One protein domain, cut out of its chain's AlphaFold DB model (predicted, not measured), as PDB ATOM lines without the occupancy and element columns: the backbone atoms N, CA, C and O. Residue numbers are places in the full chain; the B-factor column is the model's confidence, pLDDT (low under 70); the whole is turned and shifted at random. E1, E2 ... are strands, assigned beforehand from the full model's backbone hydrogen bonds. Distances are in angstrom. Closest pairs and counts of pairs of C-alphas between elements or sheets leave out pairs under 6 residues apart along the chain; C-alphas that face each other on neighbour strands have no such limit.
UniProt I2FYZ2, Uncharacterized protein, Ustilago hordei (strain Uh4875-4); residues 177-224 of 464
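What this domain is: This is residues 177 to 224 of the 464 residues of an uncharacterized protein of Ustilago hordei (strain Uh4875-4) (UniProt I2FYZ2). With little regular structure, this is a loose, narrow rod: E1 runs on into E2, and the chain folds back so that E3 pairs with E1. The long first stretch, residues 177 to 203, has no named element; its residues 187 to 188 pair with E1, and residues 194 to 199 stick out. The 48 printed residues include no named helix and three strands, E1, E2, E3, only 9 residues, class all strand; the sheet, E1 - E3, is antiparallel. The radius of gyration of the C-alphas is 12.2 A, the spans 38 by 17 by 16 A.

How they stand to each other: E1, residues 204 to 206, and E3, residues 221 to 223, are antiparallel neighbours at 148 degrees; N 206 and O 221 are 2.8 A apart, within hydrogen-bond range. E1 runs on into E2, residues 209 to 211, at 27 degrees. E2 pairs with no named strand, but residues 209 to 210 pair antiparallel with 217 to 218.

Where its parts are: E1 begins at C-alpha 204 (14.179, 30.864, -35.886) and measures 7.1 A, E2 6.6 A. E3, 6.7 A, ends at C-alpha 223 (18.442, 33.380, -34.336).

The domain as a whole: The farthest C-alphas, of Thr 197 and Glu 213, are 37.7 A apart. The printed part has no cut; pLDDT is under 70 at residues 192 to 199.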
ATOM      1  N   GLN A 177      27.060  18.570 -43.005       82.56
ATOM      2  CA  GLN A 177      25.867  17.802 -43.339       82.56
ATOM      3  C   GLN A 177      24.855  17.943 -42.209       82.56
ATOM      4  O   GLN A 177      25.185  17.772 -41.034       82.56
ATOM      5  N   THR A 178      23.608  18.258 -42.546       83.62
ATOM      6  CA  THR A 178      22.514  18.089 -41.589       83.62
ATOM      7  C   THR A 178      22.249  16.590 -41.384       83.62
ATOM      8  O   THR A 178      22.578  15.789 -42.263       83.62
ATOM      9  N   PRO A 179      21.631  16.179 -40.260       81.75
ATOM     10  CA  PRO A 179      21.270  14.778 -40.026       81.75
ATOM     11  C   PRO A 179      20.433  14.149 -41.153       81.75
ATOM     12  O   PRO A 179      20.471  12.940 -41.346       81.75
ATOM     13  N   ASP A 180      19.692  14.966 -41.907       84.06
ATOM     14  CA  ASP A 180      18.861  14.560 -43.043       84.06
ATOM     15  C   ASP A 180      19.523  14.775 -44.422       84.06
ATOM     16  O   ASP A 180      18.868  14.592 -45.447       84.06
ATOM     17  N   GLY A 181      20.804  15.166 -44.470       82.00
ATOM     18  CA  GLY A 181      21.581  15.336 -45.705       82.00
ATOM     19  C   GLY A 181      21.155  16.517 -46.586       82.00
ATOM     20  O   GLY A 181      21.554  16.596 -47.749       82.00
ATOM     21  N   LYS A 182      20.333  17.432 -46.066       84.38
ATOM     22  CA  LYS A 182      19.842  18.608 -46.792       84.38
ATOM     23  C   LYS A 182      20.794  19.804 -46.640       84.38
ATOM     24  O   LYS A 182      21.572  19.870 -45.689       84.38
ATOM     25  N   PRO A 183      20.735  20.789 -47.556       83.12
ATOM     26  CA  PRO A 183      21.436  22.054 -47.368       83.12
ATOM     27  C   PRO A 183      21.022  22.717 -46.053       83.12
ATOM     28  O   PRO A 183      19.836  22.725 -45.711       83.12
ATOM     29  N   LEU A 184      21.989  23.305 -45.345       84.69
ATOM     30  CA  LEU A 184      21.727  24.016 -44.099       84.69
ATOM     31  C   LEU A 184      20.749  25.172 -44.361       84.69
ATOM     32  O   LEU A 184      20.992  26.028 -45.209       84.69
ATOM     33  N   ARG A 185      19.622  25.167 -43.651       87.62
ATOM     34  CA  ARG A 185      18.596  26.217 -43.665       87.62
ATOM     35  C   ARG A 185      18.124  26.419 -42.242       87.62
ATOM     36  O   ARG A 185      18.026  25.448 -41.490       87.62
ATOM     37  N   TRP A 186      17.805  27.650 -41.864       89.38
ATOM     38  CA  TRP A 186      17.130  27.846 -40.587       89.38
ATOM     39  C   TRP A 186      15.680  27.366 -40.649       89.38
ATOM     40  O   TRP A 186      15.027  27.412 -41.695       89.38
ATOM     41  N   ILE A 187      15.176  26.930 -39.502       90.50
ATOM     42  CA  ILE A 187      13.821  26.421 -39.301       90.50
ATOM     43  C   ILE A 187      13.155  27.170 -38.147       90.50
ATOM     44  O   ILE A 187      13.835  27.766 -37.309       90.50
ATOM     45  N   SER A 188      11.825  27.149 -38.095       89.88
ATOM     46  CA  SER A 188      11.098  27.619 -36.915       89.88
ATOM     47  C   SER A 188      11.329  26.667 -35.744       89.88
ATOM     48  O   SER A 188      11.210  25.449 -35.883       89.88
ATOM     49  N   ASP A 189      11.647  27.225 -34.583       88.25
ATOM     50  CA  ASP A 189      11.796  26.504 -33.328       88.25
ATOM     51  C   ASP A 189      10.412  26.168 -32.767       88.25
ATOM     52  O   ASP A 189       9.756  26.982 -32.111       88.25
ATOM     53  N   THR A 190       9.948  24.955 -33.059       82.25
ATOM     54  CA  THR A 190       8.709  24.401 -32.501       82.25
ATOM     55  C   THR A 190       8.903  23.842 -31.091       82.25
ATOM     56  O   THR A 190       7.918  23.553 -30.414       82.25
ATOM     57  N   SER A 191      10.153  23.701 -30.635       76.38
ATOM     58  CA  SER A 191      10.493  23.116 -29.333       76.38
ATOM     59  C   SER A 191      10.424  24.120 -28.182       76.38
ATOM     60  O   SER A 191      10.278  23.723 -27.026       76.38
ATOM     61  N   ALA A 192      10.475  25.420 -28.487       65.50
ATOM     62  CA  ALA A 192      10.327  26.495 -27.514       65.50
ATOM     63  C   ALA A 192       8.871  26.611 -27.020       65.50
ATOM     64  O   ALA A 192       8.121  27.511 -27.400       65.50
ATOM     65  N   ALA A 193       8.460  25.691 -26.149       51.81
ATOM     66  CA  ALA A 193       7.235  25.822 -25.376       51.81
ATOM     67  C   ALA A 193       7.413  26.901 -24.285       51.81
ATOM     68  O   ALA A 193       8.270  26.797 -23.410       51.81
ATOM     69  N   SER A 194       6.580  27.942 -24.346       48.88
ATOM     70  CA  SER A 194       6.159  28.833 -23.248       48.88
ATOM     71  C   SER A 194       7.174  29.649 -22.426       48.88
ATOM     72  O   SER A 194       6.714  30.460 -21.628       48.88
ATOM     73  N   SER A 195       8.498  29.527 -22.579       50.78
ATOM     74  CA  SER A 195       9.446  30.250 -21.697       50.78
ATOM     75  C   SER A 195      10.168  31.452 -22.322       50.78
ATOM     76  O   SER A 195      10.973  32.088 -21.644       50.78
ATOM     77  N   SER A 196       9.933  31.771 -23.598       52.41
ATOM     78  CA  SER A 196      10.450  32.999 -24.217       52.41
ATOM     79  C   SER A 196       9.296  33.927 -24.554       52.41
ATOM     80  O   SER A 196       8.242  33.458 -24.954       52.41
ATOM     81  N   THR A 197       9.513  35.228 -24.415       59.53
ATOM     82  CA  THR A 197       8.574  36.353 -24.583       59.53
ATOM     83  C   THR A 197       7.841  36.457 -25.936       59.53
ATOM     84  O   THR A 197       7.173  37.457 -26.178       59.53
ATOM     85  N   GLY A 198       7.927  35.455 -26.815       65.38
ATOM     86  CA  GLY A 198       7.230  35.394 -28.099       65.38
ATOM     87  C   GLY A 198       6.257  34.209 -28.196       65.38
ATOM     88  O   GLY A 198       6.401  33.228 -27.463       65.38
ATOM     89  N   PRO A 199       5.275  34.261 -29.115       69.94
ATOM     90  CA  PRO A 199       4.415  33.121 -29.409       69.94
ATOM     91  C   PRO A 199       5.256  31.896 -29.817       69.94
ATOM     92  O   PRO A 199       6.237  32.059 -30.553       69.94
ATOM     93  N   PRO A 200       4.885  30.674 -29.397       70.06
ATOM     94  CA  PRO A 200       5.537  29.447 -29.853       70.06
ATOM     95  C   PRO A 200       5.659  29.403 -31.386       70.06
ATOM     96  O   PRO A 200       4.739  29.813 -32.092       70.06
ATOM     97  N   GLY A 201       6.792  28.927 -31.914       71.44
ATOM     98  CA  GLY A 201       7.013  28.784 -33.362       71.44
ATOM     99  C   GLY A 201       7.461  30.048 -34.110       71.44
ATOM    100  O   GLY A 201       7.709  29.981 -35.314       71.44
ATOM    101  N   THR A 202       7.605  31.188 -33.428       80.94
ATOM    102  CA  THR A 202       8.097  32.438 -34.047       80.94
ATOM    103  C   THR A 202       9.618  32.550 -34.084       80.94
ATOM    104  O   THR A 202      10.173  33.230 -34.948       80.94
ATOM    105  N   ARG A 203      10.314  31.874 -33.167       86.31
ATOM    106  CA  ARG A 203      11.774  31.913 -33.094       86.31
ATOM    107  C   ARG A 203      12.377  31.081 -34.219       86.31
ATOM    108  O   ARG A 203      11.923  29.972 -34.479       86.31
ATOM    109  N   LYS A 204      13.415  31.598 -34.872       91.44
ATOM    110  CA  LYS A 204      14.179  30.864 -35.886       91.44
ATOM    111  C   LYS A 204      15.425  30.249 -35.243       91.44
ATOM    112  O   LYS A 204      16.028  30.842 -34.349       91.44
ATOM    113  N   ILE A 205      15.818  29.069 -35.700       93.75
ATOM    114  CA  ILE A 205      17.056  28.396 -35.293       93.75
ATOM    115  C   ILE A 205      17.766  27.832 -36.517       93.75
ATOM    116  O   ILE A 205      17.130  27.425 -37.487       93.75
ATOM    117  N   ILE A 206      19.087  27.746 -36.454       91.94
ATOM    118  CA  ILE A 206      19.857  26.855 -37.319       91.94
ATOM    119  C   ILE A 206      19.801  25.468 -36.666       91.94
ATOM    120  O   ILE A 206      20.147  25.361 -35.484       91.94
ATOM    121  N   PRO A 207      19.337  24.422 -37.372       92.75
ATOM    122  CA  PRO A 207      19.243  23.077 -36.812       92.75
ATOM    123  C   PRO A 207      20.626  22.524 -36.466       92.75
ATOM    124  O   PRO A 207      21.653  23.127 -36.773       92.75
ATOM    125  N   GLN A 208      20.657  21.362 -35.816       93.31
ATOM    126  CA  GLN A 208      21.918  20.660 -35.619       93.31
ATOM    127  C   GLN A 208      22.527  20.234 -36.953       93.31
ATOM    128  O   GLN A 208      21.811  19.856 -37.882       93.31
ATOM    129  N   PHE A 209      23.851  20.267 -37.034       92.25
ATOM    130  CA  PHE A 209      24.595  19.786 -38.193       92.25
ATOM    131  C   PHE A 209      25.931  19.184 -37.759       92.25
ATOM    132  O   PHE A 209      26.510  19.568 -36.741       92.25
ATOM    133  N   LEU A 210      26.402  18.214 -38.533       91.50
ATOM    134  CA  LEU A 210      27.662  17.517 -38.335       91.50
ATOM    135  C   LEU A 210      28.735  18.175 -39.201       91.50
ATOM    136  O   LEU A 210      28.566  18.301 -40.417       91.50
ATOM    137  N   HIS A 211      29.845  18.565 -38.585       88.56
ATOM    138  CA  HIS A 211      31.062  18.870 -39.325       88.56
ATOM    139  C   HIS A 211      31.728  17.552 -39.726       88.56
ATOM    140  O   HIS A 211      32.133  16.777 -38.862       88.56
ATOM    141  N   VAL A 212      31.798  17.274 -41.029       86.94
ATOM    142  CA  VAL A 212      32.174  15.953 -41.558       86.94
ATOM    143  C   VAL A 212      33.616  15.597 -41.206       86.94
ATOM    144  O   VAL A 212      33.897  14.448 -40.881       86.94
ATOM    145  N   GLU A 213      34.518  16.578 -41.236       86.75
ATOM    146  CA  GLU A 213      35.946  16.349 -41.006       86.75
ATOM    147  C   GLU A 213      36.271  16.137 -39.525       86.75
ATOM    148  O   GLU A 213      37.033  15.236 -39.188       86.75
ATOM    149  N   SER A 214      35.669  16.925 -38.624       86.81
ATOM    150  CA  SER A 214      35.945  16.806 -37.182       86.81
ATOM    151  C   SER A 214      34.996  15.871 -36.432       86.81
ATOM    152  O   SER A 214      35.226  15.586 -35.258       86.81
ATOM    153  N   GLY A 215      33.891  15.447 -37.051       90.50
ATOM    154  CA  GLY A 215      32.821  14.698 -36.386       90.50
ATOM    155  C   GLY A 215      32.065  15.495 -35.313       90.50
ATOM    156  O   GLY A 215      31.210  14.939 -34.621       90.50
ATOM    157  N   ARG A 216      32.354  16.795 -35.146       90.31
ATOM    158  CA  ARG A 216      31.705  17.645 -34.139       90.31
ATOM    159  C   ARG A 216      30.283  17.976 -34.580       90.31
ATOM    160  O   ARG A 216      30.064  18.474 -35.685       90.31
ATOM    161  N   VAL A 217      29.324  17.730 -33.691       91.38
ATOM    162  CA  VAL A 217      27.940  18.179 -33.859       91.38
ATOM    163  C   VAL A 217      27.819  19.597 -33.322       91.38
ATOM    164  O   VAL A 217      28.231  19.890 -32.199       91.38
ATOM    165  N   TRP A 218      27.237  20.473 -34.126       91.25
ATOM    166  CA  TRP A 218      26.963  21.860 -33.782       91.25
ATOM    167  C   TRP A 218      25.462  22.097 -33.689       91.25
ATOM    168  O   TRP A 218      24.674  21.393 -34.313       91.25
ATOM    169  N   GLY A 219      25.073  23.133 -32.948       90.19
ATOM    170  CA  GLY A 219      23.690  23.588 -32.854       90.19
ATOM    171  C   GLY A 219      22.808  22.831 -31.845       90.19
ATOM    172  O   GLY A 219      23.285  21.993 -31.080       90.19
ATOM    173  N   PRO A 220      21.502  23.151 -31.789       93.25
ATOM    174  CA  PRO A 220      20.837  24.165 -32.613       93.25
ATOM    175  C   PRO A 220      21.340  25.575 -32.274       93.25
ATOM    176  O   PRO A 220      21.599  25.859 -31.106       93.25
ATOM    177  N   LEU A 221      21.515  26.463 -33.250       93.69
ATOM    178  CA  LEU A 221      22.013  27.828 -33.018       93.69
ATOM    179  C   LEU A 221      20.845  28.824 -33.079       93.69
ATOM    180  O   LEU A 221      20.117  28.832 -34.071       93.69
ATOM    181  N   PRO A 222      20.609  29.629 -32.029       93.25
ATOM    182  CA  PRO A 222      19.458  30.521 -31.993       93.25
ATOM    183  C   PRO A 222      19.623  31.734 -32.909       93.25
ATOM    184  O   PRO A 222      20.697  32.323 -32.979       93.25
ATOM    185  N   ILE A 223      18.535  32.141 -33.558       91.81
ATOM    186  CA  ILE A 223      18.442  33.380 -34.336       91.81
ATOM    187  C   ILE A 223      17.421  34.295 -33.645       91.81
ATOM    188  O   ILE A 223      16.375  33.837 -33.181       91.81
ATOM    189  N   GLY A 224      17.725  35.589 -33.583       90.69
ATOM    190  CA  GLY A 224      16.902  36.633 -32.973       90.69
ATOM    191  C   GLY A 224      17.177  36.874 -31.488       90.69
ATOM    192  O   GLY A 224      16.427  37.599 -30.844       90.69
TER     193      GLY A 224